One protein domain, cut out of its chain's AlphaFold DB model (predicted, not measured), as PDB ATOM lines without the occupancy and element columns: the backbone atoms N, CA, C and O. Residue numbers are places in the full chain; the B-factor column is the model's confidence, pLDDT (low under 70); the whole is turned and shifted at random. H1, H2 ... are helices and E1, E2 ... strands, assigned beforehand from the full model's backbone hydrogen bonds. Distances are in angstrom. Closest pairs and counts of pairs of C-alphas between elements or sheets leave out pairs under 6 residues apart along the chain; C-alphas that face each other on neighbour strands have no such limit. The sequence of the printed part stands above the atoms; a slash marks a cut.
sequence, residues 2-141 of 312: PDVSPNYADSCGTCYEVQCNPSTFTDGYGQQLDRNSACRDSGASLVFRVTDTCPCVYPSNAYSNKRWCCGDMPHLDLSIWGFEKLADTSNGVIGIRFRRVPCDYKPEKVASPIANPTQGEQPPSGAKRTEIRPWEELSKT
ATOM      1  N   PRO A   2     163.043 159.237 106.421       89.31
ATOM      2  CA  PRO A   2     164.128 158.258 106.336       89.31
ATOM      3  C   PRO A   2     164.116 157.467 105.025       89.31
ATOM      4  O   PRO A   2     163.045 157.017 104.625       89.31
ATOM      5  N   ASP A   3     165.273 157.260 104.396       84.00
ATOM      6  CA  ASP A   3     165.421 156.468 103.155       84.00
ATOM      7  C   ASP A   3     165.163 154.964 103.350       84.00
ATOM      8  O   ASP A   3     164.762 154.263 102.424       84.00
ATOM      9  N   VAL A   4     165.325 154.484 104.580       85.12
ATOM     10  CA  VAL A   4     164.962 153.124 105.004       85.12
ATOM     11  C   VAL A   4     163.505 153.000 105.455       85.12
ATOM     12  O   VAL A   4     163.068 151.913 105.834       85.12
ATOM     13  N   SER A   5     162.745 154.103 105.474       84.25
ATOM     14  CA  SER A   5     161.328 154.051 105.834       84.25
ATOM     15  C   SER A   5     160.590 153.146 104.845       84.25
ATOM     16  O   SER A   5     160.748 153.315 103.634       84.25
ATOM     17  N   PRO A   6     159.708 152.244 105.310       75.44
ATOM     18  CA  PRO A   6     158.893 151.421 104.418       75.44
ATOM     19  C   PRO A   6     158.020 152.218 103.441       75.44
ATOM     20  O   PRO A   6     157.539 151.650 102.468       75.44
ATOM     21  N   ASN A   7     157.783 153.500 103.734       75.88
ATOM     22  CA  ASN A   7     157.001 154.412 102.906       75.88
ATOM     23  C   ASN A   7     157.897 155.513 102.299       75.88
ATOM     24  O   ASN A   7     157.456 156.637 102.090       75.88
ATOM     25  N   TYR A   8     159.204 155.273 102.145       80.56
ATOM     26  CA  TYR A   8     160.116 156.284 101.608       80.56
ATOM     27  C   TYR A   8     159.841 156.564 100.129       80.56
ATOM     28  O   TYR A   8     159.710 157.729  99.748       80.56
ATOM     29  N   ALA A   9     159.709 155.504  99.324       70.31
ATOM     30  CA  ALA A   9     159.534 155.596  97.875       70.31
ATOM     31  C   ALA A   9     158.309 156.439  97.481       70.31
ATOM     32  O   ALA A   9     158.375 157.211  96.528       70.31
ATOM     33  N   ASP A  10     157.226 156.354  98.258       68.75
ATOM     34  CA  ASP A  10     155.986 157.111  98.073       68.75
ATOM     35  C   ASP A  10     155.896 158.374  98.936       68.75
ATOM     36  O   ASP A  10     154.873 159.050  98.912       68.75
ATOM     37  N   SER A  11     156.938 158.731  99.695       79.75
ATOM     38  CA  SER A  11     156.841 159.862 100.622       79.75
ATOM     39  C   SER A  11     156.922 161.223  99.940       79.75
ATOM     40  O   SER A  11     156.316 162.169 100.443       79.75
ATOM     41  N   CYS A  12     157.641 161.365  98.824       80.88
ATOM     42  CA  CYS A  12     157.908 162.675  98.225       80.88
ATOM     43  C   CYS A  12     156.609 163.413  97.858       80.88
ATOM     44  O   CYS A  12     155.752 162.891  97.152       80.88
ATOM     45  N   GLY A  13     156.453 164.640  98.357       76.56
ATOM     46  CA  GLY A  13     155.276 165.474  98.117       76.56
ATOM     47  C   GLY A  13     154.037 165.102  98.938       76.56
ATOM     48  O   GLY A  13     153.100 165.898  98.994       76.56
ATOM     49  N   THR A  14     154.031 163.962  99.636       80.94
ATOM     50  CA  THR A  14     152.929 163.604 100.538       80.94
ATOM     51  C   THR A  14     152.898 164.505 101.766       80.94
ATOM     52  O   THR A  14     153.927 165.028 102.213       80.94
ATOM     53  N   CYS A  15     151.697 164.689 102.314       85.38
ATOM     54  CA  CYS A  15     151.477 165.506 103.494       85.38
ATOM     55  C   CYS A  15     151.082 164.670 104.712       85.38
ATOM     56  O   CYS A  15     150.333 163.697 104.613       85.38
ATOM     57  N   TYR A  16     151.590 165.072 105.873       92.38
ATOM     58  CA  TYR A  16     151.327 164.447 107.159       92.38
ATOM     59  C   TYR A  16     150.835 165.486 108.151       92.38
ATOM     60  O   TYR A  16     151.476 166.517 108.342       92.38
ATOM     61  N   GLU A  17     149.730 165.185 108.824       95.25
ATOM     62  CA  GLU A  17     149.396 165.860 110.067       95.25
ATOM     63  C   GLU A  17     150.316 165.299 111.149       95.25
ATOM     64  O   GLU A  17     150.335 164.088 111.373       95.25
ATOM     65  N   VAL A  18     151.083 166.170 111.797       97.56
ATOM     66  CA  VAL A  18     152.059 165.833 112.831       97.56
ATOM     67  C   VAL A  18     151.716 166.593 114.099       97.56
ATOM     68  O   VAL A  18     151.517 167.809 114.089       97.56
ATOM     69  N   GLN A  19     151.679 165.864 115.205       97.62
ATOM     70  CA  GLN A  19     151.352 166.379 116.522       97.62
ATOM     71  C   GLN A  19     152.364 165.888 117.547       97.62
ATOM     72  O   GLN A  19     152.783 164.731 117.510       97.62
ATOM     73  N   CYS A  20     152.726 166.763 118.486       97.56
ATOM     74  CA  CYS A  20     153.599 166.389 119.590       97.56
ATOM     75  C   CYS A  20     152.917 165.341 120.478       97.56
ATOM     76  O   CYS A  20     151.747 165.479 120.842       97.56
ATOM     77  N   ASN A  21     153.657 164.291 120.817       97.25
ATOM     78  CA  ASN A  21     153.214 163.203 121.671       97.25
ATOM     79  C   ASN A  21     154.130 163.139 122.903       97.25
ATOM     80  O   ASN A  21     155.276 162.709 122.760       97.25
ATOM     81  N   PRO A  22     153.659 163.569 124.088       97.19
ATOM     82  CA  PRO A  22     154.397 163.408 125.337       97.19
ATOM     83  C   PRO A  22     154.758 161.938 125.558       97.19
ATOM     84  O   PRO A  22     153.872 161.101 125.733       97.19
ATOM     85  N   SER A  23     156.045 161.605 125.495       96.00
ATOM     86  CA  SER A  23     156.480 160.216 125.628       96.00
ATOM     87  C   SER A  23     157.930 160.080 126.073       96.00
ATOM     88  O   SER A  23     158.740 161.001 125.949       96.00
ATOM     89  N   THR A  24     158.251 158.886 126.562       96.50
ATOM     90  CA  THR A  24     159.620 158.392 126.709       96.50
ATOM     91  C   THR A  24     159.879 157.374 125.607       96.50
ATOM     92  O   THR A  24     159.055 156.485 125.391       96.50
ATOM     93  N   PHE A  25     161.008 157.484 124.915       93.38
ATOM     94  CA  PHE A  25     161.391 156.553 123.850       93.38
ATOM     95  C   PHE A  25     162.889 156.263 123.882       93.38
ATOM     96  O   PHE A  25     163.667 156.995 124.495       93.38
ATOM     97  N   THR A  26     163.276 155.165 123.245       92.25
ATOM     98  CA  THR A  26     164.669 154.747 123.086       92.25
ATOM     99  C   THR A  26     165.092 155.032 121.655       92.25
ATOM    100  O   THR A  26     164.326 154.748 120.741       92.25
ATOM    101  N   ASP A  27     166.272 155.609 121.467       90.12
ATOM    102  CA  ASP A  27     166.814 155.880 120.133       90.12
ATOM    103  C   ASP A  27     167.594 154.703 119.527       90.12
ATOM    104  O   ASP A  27     167.806 153.673 120.176       90.12
ATOM    105  N   GLY A  28     168.124 154.910 118.316       85.50
ATOM    106  CA  GLY A  28     168.856 153.891 117.564       85.50
ATOM    107  C   GLY A  28     170.180 153.456 118.190       85.50
ATOM    108  O   GLY A  28     170.816 152.524 117.695       85.50
ATOM    109  N   TYR A  29     170.611 154.103 119.277       89.62
ATOM    110  CA  TYR A  29     171.792 153.749 120.063       89.62
ATOM    111  C   TYR A  29     171.454 153.172 121.441       89.62
ATOM    112  O   TYR A  29     172.365 152.856 122.206       89.62
ATOM    113  N   GLY A  30     170.172 152.989 121.756       89.62
ATOM    114  CA  GLY A  30     169.730 152.416 123.022       89.62
ATOM    115  C   GLY A  30     169.630 153.425 124.169       89.62
ATOM    116  O   GLY A  30     169.374 153.015 125.302       89.62
ATOM    117  N   GLN A  31     169.806 154.729 123.923       92.56
ATOM    118  CA  GLN A  31     169.610 155.737 124.965       92.56
ATOM    119  C   GLN A  31     168.113 156.008 125.142       92.56
ATOM    120  O   GLN A  31     167.409 156.360 124.198       92.56
ATOM    121  N   GLN A  32     167.639 155.898 126.383       95.56
ATOM    122  CA  GLN A  32     166.288 156.300 126.755       95.56
ATOM    123  C   GLN A  32     166.214 157.822 126.946       95.56
ATOM    124  O   GLN A  32     167.033 158.416 127.651       95.56
ATOM    125  N   LEU A  33     165.219 158.451 126.327       94.88
ATOM    126  CA  LEU A  33     164.989 159.889 126.335       94.88
ATOM    127  C   LEU A  33     163.584 160.191 126.857       94.88
ATOM    128  O   LEU A  33     162.594 159.782 126.254       94.88
ATOM    129  N   ASP A  34     163.498 160.930 127.962       96.69
ATOM    130  CA  ASP A  34     162.232 161.448 128.493       96.69
ATOM    131  C   ASP A  34     161.859 162.759 127.786       96.69
ATOM    132  O   ASP A  34     162.637 163.719 127.791       96.69
ATOM    133  N   ARG A  35     160.689 162.791 127.140       97.25
ATOM    134  CA  ARG A  35     160.104 163.965 126.476       97.25
ATOM    135  C   ARG A  35     158.654 164.205 126.905       97.25
ATOM    136  O   ARG A  35     157.901 164.859 126.184       97.25
ATOM    137  N   ASN A  36     158.254 163.739 128.090       97.12
ATOM    138  CA  ASN A  36     156.882 163.906 128.588       97.12
ATOM    139  C   ASN A  36     156.488 165.379 128.813       97.12
ATOM    140  O   ASN A  36     155.311 165.720 128.762       97.12
ATOM    141  N   SER A  37     157.458 166.271 129.022       96.44
ATOM    142  CA  SER A  37     157.237 167.715 129.197       96.44
ATOM    143  C   SER A  37     157.670 168.563 127.994       96.44
ATOM    144  O   SER A  37     157.648 169.788 128.073       96.44
ATOM    145  N   ALA A  38     158.066 167.939 126.879       96.62
ATOM    146  CA  ALA A  38     158.652 168.658 125.746       96.62
ATOM    147  C   ALA A  38     157.614 169.399 124.883       96.62
ATOM    148  O   ALA A  38     157.948 170.376 124.209       96.62
ATOM    149  N   CYS A  39     156.364 168.932 124.881       97.12
ATOM    150  CA  CYS A  39     155.314 169.485 124.033       97.12
ATOM    151  C   CYS A  39     154.851 170.860 124.515       97.12
ATOM    152  O   CYS A  39     154.470 171.018 125.673       97.12
ATOM    153  N   ARG A  40     154.772 171.833 123.598       95.88
ATOM    154  CA  ARG A  40     154.116 173.124 123.874       95.88
ATOM    155  C   ARG A  40     152.607 172.960 124.046       95.88
ATOM    156  O   ARG A  40     152.016 173.557 124.938       95.88
ATOM    157  N   ASP A  41     152.001 172.151 123.182       96.88
ATOM    158  CA  ASP A  41     150.572 171.840 123.181       96.88
ATOM    159  C   ASP A  41     150.351 170.480 122.506       96.88
ATOM    160  O   ASP A  41     150.422 170.356 121.284       96.88
ATOM    161  N   SER A  42     150.098 169.437 123.297       95.12
ATOM    162  CA  SER A  42     149.888 168.071 122.788       95.12
ATOM    163  C   SER A  42     148.560 167.888 122.041       95.12
ATOM    164  O   SER A  42     148.347 166.851 121.403       95.12
ATOM    165  N   GLY A  43     147.664 168.881 122.113       96.25
ATOM    166  CA  GLY A  43     146.390 168.917 121.402       96.25
ATOM    167  C   GLY A  43     146.451 169.640 120.057       96.25
ATOM    168  O   GLY A  43     145.501 169.525 119.291       96.25
ATOM    169  N   ALA A  44     147.544 170.340 119.738       97.25
ATOM    170  CA  ALA A  44     147.702 171.060 118.475       97.25
ATOM    171  C   ALA A  44     148.581 170.297 117.468       97.25
ATOM    172  O   ALA A  44     149.439 169.509 117.865       97.25
ATOM    173  N   SER A  45     148.374 170.510 116.169       97.69
ATOM    174  CA  SER A  45     149.124 169.836 115.102       97.69
ATOM    175  C   SER A  45     149.491 170.785 113.955       97.69
ATOM    176  O   SER A  45     149.062 171.943 113.887       97.69
ATOM    177  N   LEU A  46     150.344 170.294 113.060       95.88
ATOM    178  CA  LEU A  46     150.763 170.958 111.830       95.88
ATOM    179  C   LEU A  46     150.671 169.987 110.667       95.88
ATOM    180  O   LEU A  46     150.846 168.786 110.850       95.88
ATOM    181  N   VAL A  47     150.479 170.516 109.464       93.38
ATOM    182  CA  VAL A  47     150.617 169.732 108.238       93.38
ATOM    183  C   VAL A  47     151.993 169.984 107.644       93.38
ATOM    184  O   VAL A  47     152.335 171.115 107.299       93.38
ATOM    185  N   PHE A  48     152.783 168.921 107.542       90.88
ATOM    186  CA  PHE A  48     154.087 168.919 106.896       90.88
ATOM    187  C   PHE A  48     153.992 168.251 105.544       90.88
ATOM    188  O   PHE A  48     153.288 167.259 105.394       90.88
ATOM    189  N   ARG A  49     154.762 168.756 104.585       87.38
ATOM    190  CA  ARG A  49     155.007 168.078 103.317       87.38
ATOM    191  C   ARG A  49     156.399 167.480 103.342       87.38
ATOM    192  O   ARG A  49     157.340 168.158 103.745       87.38
ATOM    193  N   VAL A  50     156.534 166.241 102.890       89.81
ATOM    194  CA  VAL A  50     157.855 165.638 102.717       89.81
ATOM    195  C   VAL A  50     158.484 166.215 101.454       89.81
ATOM    196  O   VAL A  50     157.999 165.990 100.348       89.81
ATOM    197  N   THR A  51     159.558 166.976 101.624       84.81
ATOM    198  CA  THR A  51     160.319 167.579 100.518       84.81
ATOM    199  C   THR A  51     161.760 167.098 100.459       84.81
ATOM    200  O   THR A  51     162.471 167.463  99.531       84.81
ATOM    201  N   ASP A  52     162.196 166.330 101.457       85.12
ATOM    202  CA  ASP A  52     163.588 165.932 101.606       85.12
ATOM    203  C   ASP A  52     163.733 164.549 102.256       85.12
ATOM    204  O   ASP A  52     162.816 164.002 102.896       85.12
ATOM    205  N   THR A  53     164.923 163.997 102.084       87.88
ATOM    206  CA  THR A  53     165.350 162.690 102.560       87.88
ATOM    207  C   THR A  53     166.179 162.856 103.820       87.88
ATOM    208  O   THR A  53     167.067 163.696 103.875       87.88
ATOM    209  N   CYS A  54     165.934 162.011 104.821       89.94
ATOM    210  CA  CYS A  54     166.895 161.803 105.896       89.94
ATOM    211  C   CYS A  54     167.646 160.498 105.612       89.94
ATOM    212  O   CYS A  54     167.135 159.427 105.939       89.94
ATOM    213  N   PRO A  55     168.806 160.532 104.944       89.19
ATOM    214  CA  PRO A  55     169.476 159.301 104.562       89.19
ATOM    215  C   PRO A  55     170.111 158.633 105.781       89.19
ATOM    216  O   PRO A  55     170.760 159.310 106.581       89.19
ATOM    217  N   CYS A  56     169.976 157.311 105.903       84.88
ATOM    218  CA  CYS A  56     170.642 156.515 106.935       84.88
ATOM    219  C   CYS A  56     172.175 156.643 106.830       84.88
ATOM    220  O   CYS A  56     172.879 156.733 107.840       84.88
ATOM    221  N   VAL A  57     172.701 156.734 105.604       83.12
ATOM    222  CA  VAL A  57     174.125 156.976 105.334       83.12
ATOM    223  C   VAL A  57     174.326 158.412 104.856       83.12
ATOM    224  O   VAL A  57     174.150 158.720 103.680       83.12
ATOM    225  N   TYR A  58     174.753 159.290 105.766       83.06
ATOM    226  CA  TYR A  58     175.103 160.676 105.451       83.06
ATOM    227  C   TYR A  58     176.518 161.006 105.942       83.06
ATOM    228  O   TYR A  58     176.694 161.277 107.128       83.06
ATOM    229  N   PRO A  59     177.552 160.965 105.081       82.06
ATOM    230  CA  PRO A  59     178.949 161.027 105.520       82.06
ATOM    231  C   PRO A  59     179.307 162.239 106.395       82.06
ATOM    232  O   PRO A  59     180.098 162.104 107.325       82.06
ATOM    233  N   SER A  60     178.707 163.404 106.144       80.12
ATOM    234  CA  SER A  60     178.962 164.642 106.898       80.12
ATOM    235  C   SER A  60     178.281 164.702 108.271       80.12
ATOM    236  O   SER A  60     178.690 165.511 109.099       80.12
ATOM    237  N   ASN A  61     177.280 163.856 108.547       80.06
ATOM    238  CA  ASN A  61     176.593 163.785 109.845       80.06
ATOM    239  C   ASN A  61     176.238 162.338 110.228       80.06
ATOM    240  O   ASN A  61     175.161 162.046 110.756       80.06
ATOM    241  N   ALA A  62     177.153 161.409 109.940       72.00
ATOM    242  CA  ALA A  62     176.877 159.975 109.990       72.00
ATOM    243  C   ALA A  62     176.407 159.511 111.376       72.00
ATOM    244  O   ALA A  62     175.571 158.619 111.473       72.00
ATOM    245  N   TYR A  63     176.902 160.136 112.451       81.06
ATOM    246  CA  TYR A  63     176.505 159.797 113.816       81.06
ATOM    247  C   TYR A  63     175.047 160.165 114.125       81.06
ATOM    248  O   TYR A  63     174.350 159.370 114.752       81.06
ATOM    249  N   SER A  64     174.567 161.336 113.694       83.06
ATOM    250  CA  SER A  64     173.183 161.758 113.948       83.06
ATOM    251  C   SER A  64     172.205 160.997 113.060       83.06
ATOM    252  O   SER A  64     171.236 160.424 113.548       83.06
ATOM    253  N   ASN A  65     172.488 160.917 111.760       83.75
ATOM    254  CA  ASN A  65     171.610 160.244 110.808       83.75
ATOM    255  C   ASN A  65     171.469 158.753 111.118       83.75
ATOM    256  O   ASN A  65     170.366 158.215 111.051       83.75
ATOM    257  N   LYS A  66     172.550 158.102 111.563       84.75
ATOM    258  CA  LYS A  66     172.482 156.702 111.980       84.75
ATOM    259  C   LYS A  66     171.615 156.478 113.220       84.75
ATOM    260  O   LYS A  66     170.996 155.426 113.338       84.75
ATOM    261  N   ARG A  67     171.543 157.464 114.118       88.06
ATOM    262  CA  ARG A  67     170.726 157.408 115.338       88.06
ATOM    263  C   ARG A  67     169.227 157.518 115.059       88.06
ATOM    264  O   ARG A  67     168.453 156.935 115.803       88.06
ATOM    265  N   TRP A  68     168.838 158.290 114.042       90.62
ATOM    266  CA  TRP A  68     167.441 158.695 113.838       90.62
ATOM    267  C   TRP A  68     166.804 158.178 112.549       90.62
ATOM    268  O   TRP A  68     165.590 158.029 112.478       90.62
ATOM    269  N   CYS A  69     167.604 157.914 111.519       90.56
ATOM    270  CA  CYS A  69     167.115 157.666 110.165       90.56
ATOM    271  C   CYS A  69     167.466 156.274 109.636       90.56
ATOM    272  O   CYS A  69     167.253 156.014 108.460       90.56
ATOM    273  N   CYS A  70     167.956 155.367 110.488       87.00
ATOM    274  CA  CYS A  70     168.262 153.978 110.125       87.00
ATOM    275  C   CYS A  70     167.202 152.952 110.576       87.00
ATOM    276  O   CYS A  70     167.456 151.751 110.511       87.00
ATOM    277  N   GLY A  71     165.997 153.401 110.950       70.62
ATOM    278  CA  GLY A  71     164.795 152.554 110.955       70.62
ATOM    279  C   GLY A  71     164.535 151.738 112.225       70.62
ATOM    280  O   GLY A  71     163.742 150.802 112.184       70.62
ATOM    281  N   ASP A  72     165.154 152.089 113.348       77.75
ATOM    282  CA  ASP A  72     164.819 151.564 114.679       77.75
ATOM    283  C   ASP A  72     163.429 152.030 115.158       77.75
ATOM    284  O   ASP A  72     162.723 151.295 115.849       77.75
ATOM    285  N   MET A  73     163.004 153.221 114.727       82.06
ATOM    286  CA  MET A  73     161.657 153.750 114.922       82.06
ATOM    287  C   MET A  73     161.219 154.623 113.733       82.06
ATOM    288  O   MET A  73     162.065 155.194 113.040       82.06
ATOM    289  N   PRO A  74     159.905 154.777 113.472       86.12
ATOM    290  CA  PRO A  74     159.428 155.756 112.502       86.12
ATOM    291  C   PRO A  74     159.896 157.166 112.876       86.12
ATOM    292  O   PRO A  74     159.689 157.617 114.004       86.12
ATOM    293  N   HIS A  75     160.495 157.870 111.919       92.00
ATOM    294  CA  HIS A  75     161.102 159.179 112.139       92.00
ATOM    295  C   HIS A  75     160.668 160.179 111.060       92.00
ATOM    296  O   HIS A  75     160.531 159.829 109.888       92.00
ATOM    297  N   LEU A  76     160.465 161.436 111.456       93.88
ATOM    298  CA  LEU A  76     160.278 162.572 110.559       93.88
ATOM    299  C   LEU A  76     161.260 163.661 110.977       93.88
ATOM    300  O   LEU A  76     161.149 164.195 112.078       93.88
ATOM    301  N   ASP A  77     162.184 163.996 110.081       92.75
ATOM    302  CA  ASP A  77     163.051 165.154 110.259       92.75
ATOM    303  C   ASP A  77     162.256 166.409 109.877       92.75
ATOM    304  O   ASP A  77     161.884 166.604 108.715       92.75
ATOM    305  N   LEU A  78     161.867 167.184 110.888       93.56
ATOM    306  CA  LEU A  78     161.023 168.361 110.718       93.56
ATOM    307  C   LEU A  78     161.904 169.585 110.489       93.56
ATOM    308  O   LEU A  78     162.903 169.778 111.178       93.56
ATOM    309  N   SER A  79     161.476 170.485 109.600       90.50
ATOM    310  CA  SER A  79     162.118 171.796 109.507       90.50
ATOM    311  C   SER A  79     162.078 172.505 110.861       90.50
ATOM    312  O   SER A  79     161.108 172.374 111.618       90.50
ATOM    313  N   ILE A  80     163.104 173.308 111.152       89.00
ATOM    314  CA  ILE A  80     163.220 173.989 112.447       89.00
ATOM    315  C   ILE A  80     161.983 174.835 112.779       89.00
ATOM    316  O   ILE A  80     161.501 174.793 113.906       89.00
ATOM    317  N   TRP A  81     161.397 175.498 111.774       88.56
ATOM    318  CA  TRP A  81     160.177 176.307 111.901       88.56
ATOM    319  C   TRP A  81     158.929 175.499 112.255       88.56
ATOM    320  O   TRP A  81     157.983 176.019 112.846       88.56
ATOM    321  N   GLY A  82     158.885 174.234 111.849       92.00
ATOM    322  CA  GLY A  82     157.812 173.333 112.233       92.00
ATOM    323  C   GLY A  82     158.050 172.709 113.602       92.00
ATOM    324  O   GLY A  82     157.121 172.639 114.405       92.00
ATOM    325  N   PHE A  83     159.289 172.307 113.890       95.31
ATOM    326  CA  PHE A  83     159.666 171.745 115.185       95.31
ATOM    327  C   PHE A  83     159.379 172.726 116.326       95.31
ATOM    328  O   PHE A  83     158.742 172.359 117.311       95.31
ATOM    329  N   GLU A  84     159.784 173.991 116.179       95.06
ATOM    330  CA  GLU A  84     159.673 174.993 117.248       95.06
ATOM    331  C   GLU A  84     158.226 175.327 117.635       95.06
ATOM    332  O   GLU A  84     157.964 175.737 118.766       95.06
ATOM    333  N   LYS A  85     157.274 175.108 116.720       95.69
ATOM    334  CA  LYS A  85     155.834 175.216 116.985       95.69
ATOM    335  C   LYS A  85     155.297 174.058 117.830       95.69
ATOM    336  O   LYS A  85     154.312 174.240 118.542       95.69
ATOM    337  N   LEU A  86     155.923 172.883 117.758       97.12
ATOM    338  CA  LEU A  86     155.527 171.692 118.515       97.12
ATOM    339  C   LEU A  86     156.229 171.611 119.881       97.12
ATOM    340  O   LEU A  86     155.607 171.200 120.863       97.12
ATOM    341  N   ALA A  87     157.497 172.018 119.956       97.06
ATOM    342  CA  ALA A  87     158.335 171.895 121.146       97.06
ATOM    343  C   ALA A  87     159.426 172.972 121.215       97.06
ATOM    344  O   ALA A  87     159.648 173.730 120.275       97.06
ATOM    345  N   ASP A  88     160.127 173.046 122.343       94.69
ATOM    346  CA  ASP A  88     161.347 173.850 122.435       94.69
ATOM    347  C   ASP A  88     162.520 173.154 121.726       94.69
ATOM    348  O   ASP A  88     162.762 171.969 121.972       94.69
ATOM    349  N   THR A  89     163.250 173.875 120.867       93.06
ATOM    350  CA  THR A  89     164.367 173.334 120.067       93.06
ATOM    351  C   THR A  89     165.502 172.780 120.929       93.06
ATOM    352  O   THR A  89     166.201 171.870 120.489       93.06
ATOM    353  N   SER A  90     165.627 173.219 122.188       93.56
ATOM    354  CA  SER A  90     166.582 172.655 123.156       93.56
ATOM    355  C   SER A  90     166.357 171.168 123.469       93.56
ATOM    356  O   SER A  90     167.286 170.492 123.907       93.56
ATOM    357  N   ASN A  91     165.165 170.621 123.199       94.19
ATOM    358  CA  ASN A  91     164.898 169.189 123.369       94.19
ATOM    359  C   ASN A  91     165.616 168.314 122.324       94.19
ATOM    360  O   ASN A  91     165.819 167.118 122.571       94.19
ATOM    361  N   GLY A  92     165.955 168.884 121.160       92.06
ATOM    362  CA  GLY A  92     166.595 168.232 120.009       92.06
ATOM    363  C   GLY A  92     165.727 167.207 119.265       92.06
ATOM    364  O   GLY A  92     165.749 167.146 118.044       92.06
ATOM    365  N   VAL A  93     164.935 166.420 119.993       94.50
ATOM    366  CA  VAL A  93     164.019 165.390 119.487       94.50
ATOM    367  C   VAL A  93     162.798 165.316 120.401       94.50
ATOM    368  O   VAL A  93     162.910 165.558 121.606       94.50
ATOM    369  N   ILE A  94     161.639 164.976 119.842       97.25
ATOM    370  CA  ILE A  94     160.379 164.812 120.572       97.25
ATOM    371  C   ILE A  94     159.625 163.579 120.089       97.25
ATOM    372  O   ILE A  94     159.792 163.142 118.951       97.25
ATOM    373  N   GLY A  95     158.751 163.057 120.947       96.81
ATOM    374  CA  GLY A  95     157.747 162.097 120.523       96.81
ATOM    375  C   GLY A  95     156.719 162.782 119.628       96.81
ATOM    376  O   GLY A  95     156.304 163.914 119.888       96.81
ATOM    377  N   ILE A  96     156.288 162.091 118.576       96.81
ATOM    378  CA  ILE A  96     155.229 162.560 117.682       96.81
ATOM    379  C   ILE A  96     154.201 161.462 117.430       96.81
ATOM    380  O   ILE A  96     154.491 160.270 117.520       96.81
ATOM    381  N   ARG A  97     152.992 161.885 117.076       94.56
ATOM    382  CA  ARG A  97     152.000 161.072 116.374       94.56
ATOM    383  C   ARG A  97     151.734 161.728 115.031       94.56
ATOM    384  O   ARG A  97     151.663 162.956 114.950       94.56
ATOM    385  N   PHE A  98     151.624 160.924 113.982       94.31
ATOM    386  CA  PHE A  98     151.425 161.439 112.637       94.31
ATOM    387  C   PHE A  98     150.525 160.533 111.804       94.31
ATOM    388  O   PHE A  98     150.459 159.325 112.026       94.31
ATOM    389  N   ARG A  99     149.840 161.128 110.826       87.00
ATOM    390  CA  ARG A  99     149.040 160.417 109.822       87.00
ATOM    391  C   ARG A  99     149.123 161.130 108.480       87.00
ATOM    392  O   ARG A  99     149.247 162.352 108.449       87.00
ATOM    393  N   ARG A 100     149.051 160.379 107.380       82.31
ATOM    394  CA  ARG A 100     148.977 160.957 106.029       82.31
ATOM    395  C   ARG A 100     147.635 161.685 105.875       82.31
ATOM    396  O   ARG A 100     146.606 161.159 106.297       82.31
ATOM    397  N   VAL A 101     147.655 162.883 105.298       78.44
ATOM    398  CA  VAL A 101     146.480 163.739 105.054       78.44
ATOM    399  C   VAL A 101     146.595 164.413 103.683       78.44
ATOM    400  O   VAL A 101     147.710 164.541 103.165       78.44
ATOM    401  N   PRO A 102     145.481 164.876 103.086       77.25
ATOM    402  CA  PRO A 102     145.534 165.816 101.970       77.25
ATOM    403  C   PRO A 102     146.381 167.048 102.314       77.25
ATOM    404  O   PRO A 102     146.385 167.512 103.453       77.25
ATOM    405  N   CYS A 103     147.111 167.597 101.345       76.75
ATOM    406  CA  CYS A 103     148.001 168.735 101.600       76.75
ATOM    407  C   CYS A 103     147.279 170.049 101.937       76.75
ATOM    408  O   CYS A 103     147.918 170.978 102.430       76.75
ATOM    409  N   ASP A 104     145.977 170.127 101.676       77.38
ATOM    410  CA  ASP A 104     145.075 171.224 102.027       77.38
ATOM    411  C   ASP A 104     144.299 170.975 103.335       77.38
ATOM    412  O   ASP A 104     143.540 171.843 103.778       77.38
ATOM    413  N   TYR A 105     144.508 169.818 103.977       80.31
ATOM    414  CA  TYR A 105     143.905 169.491 105.262       80.31
ATOM    415  C   TYR A 105     144.242 170.556 106.309       80.31
ATOM    416  O   TYR A 105     145.377 171.026 106.427       80.31
ATOM    417  N   LYS A 106     143.241 170.912 107.115       89.88
ATOM    418  CA  LYS A 106     143.381 171.865 108.214       89.88
ATOM    419  C   LYS A 106     143.161 171.140 109.538       89.88
ATOM    420  O   LYS A 106     142.066 170.618 109.743       89.88
ATOM    421  N   PRO A 107     144.161 171.127 110.435       92.12
ATOM    422  CA  PRO A 107     143.988 170.637 111.790       92.12
ATOM    423  C   PRO A 107     142.798 171.261 112.510       92.12
ATOM    424  O   PRO A 107     142.585 172.470 112.412       92.12
ATOM    425  N   GLU A 108     142.102 170.462 113.320       93.19
ATOM    426  CA  GLU A 108     141.079 170.963 114.250       93.19
ATOM    427  C   GLU A 108     141.665 172.010 115.207       93.19
ATOM    428  O   GLU A 108     141.035 173.025 115.504       93.19
ATOM    429  N   LYS A 109     142.912 171.789 115.645       96.75
ATOM    430  CA  LYS A 109     143.696 172.735 116.436       96.75
ATOM    431  C   LYS A 109     145.082 172.909 115.820       96.75
ATOM    432  O   LYS A 109     145.950 172.051 115.951       96.75
ATOM    433  N   VAL A 110     145.294 174.034 115.145       95.69
ATOM    434  CA  VAL A 110     146.585 174.374 114.527       95.69
ATOM    435  C   VAL A 110     147.581 174.825 115.599       95.69
ATOM    436  O   VAL A 110     147.227 175.612 116.475       95.69
ATOM    437  N   ALA A 111     148.831 174.357 115.525       95.31
ATOM    438  CA  ALA A 111     149.887 174.811 116.431       95.31
ATOM    439  C   ALA A 111     150.174 176.311 116.263       95.31
ATOM    440  O   ALA A 111     150.332 176.817 115.145       95.31
ATOM    441  N   SER A 112     150.252 177.016 117.391       91.94
ATOM    442  CA  SER A 112     150.428 178.467 117.430       91.94
ATOM    443  C   SER A 112     151.734 178.918 116.760       91.94
ATOM    444  O   SER A 112     152.744 178.211 116.821       91.94
ATOM    445  N   PRO A 113     151.762 180.113 116.145       89.19
ATOM    446  CA  PRO A 113     153.004 180.729 115.690       89.19
ATOM    447  C   PRO A 113     154.000 180.932 116.841       89.19
ATOM    448  O   PRO A 113     153.598 181.198 117.975       89.19
ATOM    449  N   ILE A 114     155.298 180.873 116.538       89.62
ATOM    450  CA  ILE A 114     156.363 181.228 117.484       89.62
ATOM    451  C   ILE A 114     156.672 182.719 117.362       89.62
ATOM    452  O   ILE A 114     156.847 183.228 116.259       89.62
ATOM    453  N   ALA A 115     156.710 183.419 118.501       85.69
ATOM    454  CA  ALA A 115     156.896 184.870 118.548       85.69
ATOM    455  C   ALA A 115     158.261 185.312 117.992       85.69
ATOM    456  O   ALA A 115     158.345 186.320 117.300       85.69
ATOM    457  N   ASN A 116     159.310 184.534 118.274       85.50
ATOM    458  CA  ASN A 116     160.676 184.767 117.810       85.50
ATOM    459  C   ASN A 116     161.195 183.483 117.147       85.50
ATOM    460  O   ASN A 116     161.893 182.711 117.805       85.50
ATOM    461  N   PRO A 117     160.778 183.192 115.901       82.88
ATOM    462  CA  PRO A 117     161.159 181.960 115.230       82.88
ATOM    463  C   PRO A 117     162.668 181.931 114.992       82.88
ATOM    464  O   PRO A 117     163.292 182.968 114.740       82.88
ATOM    465  N   THR A 118     163.252 180.739 115.052       82.75
ATOM    466  CA  THR A 118     164.675 180.551 114.773       82.75
ATOM    467  C   THR A 118     164.972 181.052 113.360       82.75
ATOM    468  O   THR A 118     164.237 180.744 112.415       82.75
ATOM    469  N   GLN A 119     166.045 181.837 113.193       72.62
ATOM    470  CA  GLN A 119     166.516 182.211 111.858       72.62
ATOM    471  C   GLN A 119     166.885 180.922 111.122       72.62
ATOM    472  O   GLN A 119     167.897 180.297 111.422       72.62
ATOM    473  N   GLY A 120     166.016 180.486 110.211       60.97
ATOM    474  CA  GLY A 120     166.295 179.309 109.399       60.97
ATOM    475  C   GLY A 120     167.394 179.615 108.393       60.97
ATOM    476  O   GLY A 120     167.713 180.788 108.156       60.97
ATOM    477  N   GLU A 121     167.933 178.563 107.777       55.25
ATOM    478  CA  GLU A 121     168.764 178.709 106.586       55.25
ATOM    479  C   GLU A 121     168.007 179.582 105.587       55.25
ATOM    480  O   GLU A 121     166.937 179.228 105.086       55.25
ATOM    481  N   GLN A 122     168.517 180.794 105.371       46.16
ATOM    482  CA  GLN A 122     167.990 181.628 104.310       46.16
ATOM    483  C   GLN A 122     168.295 180.901 103.002       46.16
ATOM    484  O   GLN A 122     169.415 180.400 102.840       46.16
ATOM    485  N   PRO A 123     167.345 180.844 102.055       45.38
ATOM    486  CA  PRO A 123     167.686 180.399 100.718       45.38
ATOM    487  C   PRO A 123     168.869 181.249 100.210       45.38
ATOM    488  O   PRO A 123     168.989 182.415 100.614       45.38
ATOM    489  N   PRO A 124     169.764 180.690  99.374       43.72
ATOM    490  CA  PRO A 124     170.966 181.381  98.918       43.72
ATOM    491  C   PRO A 124     170.656 182.809  98.463       43.72
ATOM    492  O   PRO A 124     169.638 183.043  97.812       43.72
ATOM    493  N   SER A 125     171.522 183.770  98.794       36.38
ATOM    494  CA  SER A 125     171.340 185.166  98.378       36.38
ATOM    495  C   SER A 125     171.083 185.248  96.867       36.38
ATOM    496  O   SER A 125     171.879 184.754  96.071       36.38
ATOM    497  N   GLY A 126     169.948 185.835  96.472       48.72
ATOM    498  CA  GLY A 126     169.511 185.917  95.071       48.72
ATOM    499  C   GLY A 126     168.554 184.810  94.616       48.72
ATOM    500  O   GLY A 126     167.980 184.927  93.530       48.72
ATOM    501  N   ALA A 127     168.299 183.789  95.439       42.94
ATOM    502  CA  ALA A 127     167.151 182.918  95.253       42.94
ATOM    503  C   ALA A 127     165.897 183.790  95.348       42.94
ATOM    504  O   ALA A 127     165.575 184.350  96.402       42.94
ATOM    505  N   LYS A 128     165.185 183.942  94.226       41.69
ATOM    506  CA  LYS A 128     163.817 184.454  94.278       41.69
ATOM    507  C   LYS A 128     163.097 183.595  95.320       41.69
ATOM    508  O   LYS A 128     163.313 182.384  95.340       41.69
ATOM    509  N   ARG A 129     162.255 184.193  96.176       42.69
ATOM    510  CA  ARG A 129     161.152 183.438  96.785       42.69
ATOM    511  C   ARG A 129     160.348 182.928  95.597       42.69
ATOM    512  O   ARG A 129     159.435 183.606  95.139       42.69
ATOM    513  N   THR A 130     160.768 181.813  95.008       42.25
ATOM    514  CA  THR A 130     159.912 181.008  94.170       42.25
ATOM    515  C   THR A 130     158.699 180.821  95.048       42.25
ATOM    516  O   THR A 130     158.833 180.401  96.205       42.25
ATOM    517  N   GLU A 131     157.548 181.279  94.556       42.72
ATOM    518  CA  GLU A 131     156.258 180.860  95.081       42.72
ATOM    519  C   GLU A 131     156.434 179.408  95.495       42.72
ATOM    520  O   GLU A 131     156.950 178.631  94.686       42.72
ATOM    521  N   ILE A 132     156.186 179.100  96.779       43.56
ATOM    522  CA  ILE A 132     156.230 177.727  97.301       43.56
ATOM    523  C   ILE A 132     155.624 176.893  96.192       43.56
ATOM    524  O   ILE A 132     154.439 177.128  95.955       43.56
ATOM    525  N   ARG A 133     156.420 176.070  95.467       41.94
ATOM    526  CA  ARG A 133     155.935 175.423  94.236       41.94
ATOM    527  C   ARG A 133     154.592 174.846  94.636       41.94
ATOM    528  O   ARG A 133     154.579 174.003  95.546       41.94
ATOM    529  N   PRO A 134     153.474 175.358  94.101       46.19
ATOM    530  CA  PRO A 134     152.209 174.743  94.372       46.19
ATOM    531  C   PRO A 134     152.410 173.369  93.759       46.19
ATOM    532  O   PRO A 134     152.500 173.238  92.542       46.19
ATOM    533  N   TRP A 135     152.588 172.344  94.587       48.34
ATOM    534  CA  TRP A 135     152.507 170.959  94.144       48.34
ATOM    535  C   TRP A 135     151.022 170.674  93.894       48.34
ATOM    536  O   TRP A 135     150.438 169.764  94.471       48.34
ATOM    537  N   GLU A 136     150.401 171.558  93.108       48.34
ATOM    538  CA  GLU A 136     149.003 171.569  92.734       48.34
ATOM    539  C   GLU A 136     148.675 170.246  92.066       48.34
ATOM    540  O   GLU A 136     147.643 169.672  92.361       48.34
ATOM    541  N   GLU A 137     149.616 169.714  91.290       46.62
ATOM    542  CA  GLU A 137     149.611 168.381  90.687       46.62
ATOM    543  C   GLU A 137     149.401 167.214  91.678       46.62
ATOM    544  O   GLU A 137     148.874 166.194  91.268       46.62
ATOM    545  N   LEU A 138     149.686 167.366  92.982       43.06
ATOM    546  CA  LEU A 138     149.336 166.369  94.018       43.06
ATOM    547  C   LEU A 138     148.058 166.712  94.809       43.06
ATOM    548  O   LEU A 138     147.550 165.874  95.550       43.06
ATOM    549  N   SER A 139     147.557 167.947  94.704       45.50
ATOM    550  CA  SER A 139     146.315 168.402  95.359       45.50
ATOM    551  C   SER A 139     145.116 168.516  94.411       45.50
ATOM    552  O   SER A 139     143.999 168.719  94.875       45.50
ATOM    553  N   LYS A 140     145.351 168.443  93.096       48.84
ATOM    554  CA  LYS A 140     144.364 168.599  92.021       48.84
ATOM    555  C   LYS A 140     144.033 167.293  91.315       48.84
ATOM    556  O   LYS A 140     143.242 167.341  90.379       48.84
ATOM    557  N   THR A 141     144.600 166.156  91.719       55.28
ATOM    558  CA  THR A 141     144.104 164.893  91.182       55.28
ATOM    559  C   THR A 141     142.705 164.659  91.739       55.28
ATOM    560  O   THR A 141     142.494 164.235  92.881       55.28
TER     561      THR A 141
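Overview. This is residues 2 to 141 of the 312 residues of an uncharacterized protein of Edaphochlamys debaryana (UniProt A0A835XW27). Little regular structure: long loops and a small twisted sheet, E4 E1 E5, antiparallel, with H2 over one face; hairpin E2 E3 and H1 lie off it, and residues 122 to 134 stick out. The printed part has 140 residues, 44 in named elements, order E1 E2 E3 E4 H1 H2 E5 H3, class mixed; it is compact, radius of gyration of the C-alphas 15.7 A, spans 42 by 35 by 34 A.

Arrangement. Start at E1, residues 15 to 20, the inner strand between E4, residues 45 to 49, and E5, residues 96 to 101; N 18 and O 46 are 2.8 A apart, N 17 and O 99 2.9 A. H2, residues 80 to 86, is on this sheet, height over the sheet 9.3 A; its closest C-alpha pair with E1 is Cys 20 and Leu 86, 5.7 A. E4, H1, residues 59 to 68, H2 and E5 form a split strand-helix-strand unit, two strands that run the same way in one sheet with helices between them along the chain and E1 between them in the sheet; its crossover is right-handed. In the hairpin of E2, residues 24 to 26, and E3, residues 32 to 34, N 33 and O 25 are 2.8 A apart. O i to N i+4 pairs within hydrogen-bond range are 4 of 6 in H1 and 1 of 3 in H2, which has 3 of 4 O i to N i+3.

Along the chain. Find C-alpha 15 at (151.477, 165.506, 103.494); E1 runs 16.3 A. E5, 15.4 A, ends at C-alpha 101, (146.480, 163.739, 105.054). H3 is residues 136 to 139.

Size, cuts and confidence. The printed part has no cut; links H1 to H2 and E5 to H3 are long. Residues 10 and 120 to 141 have pLDDT under 70.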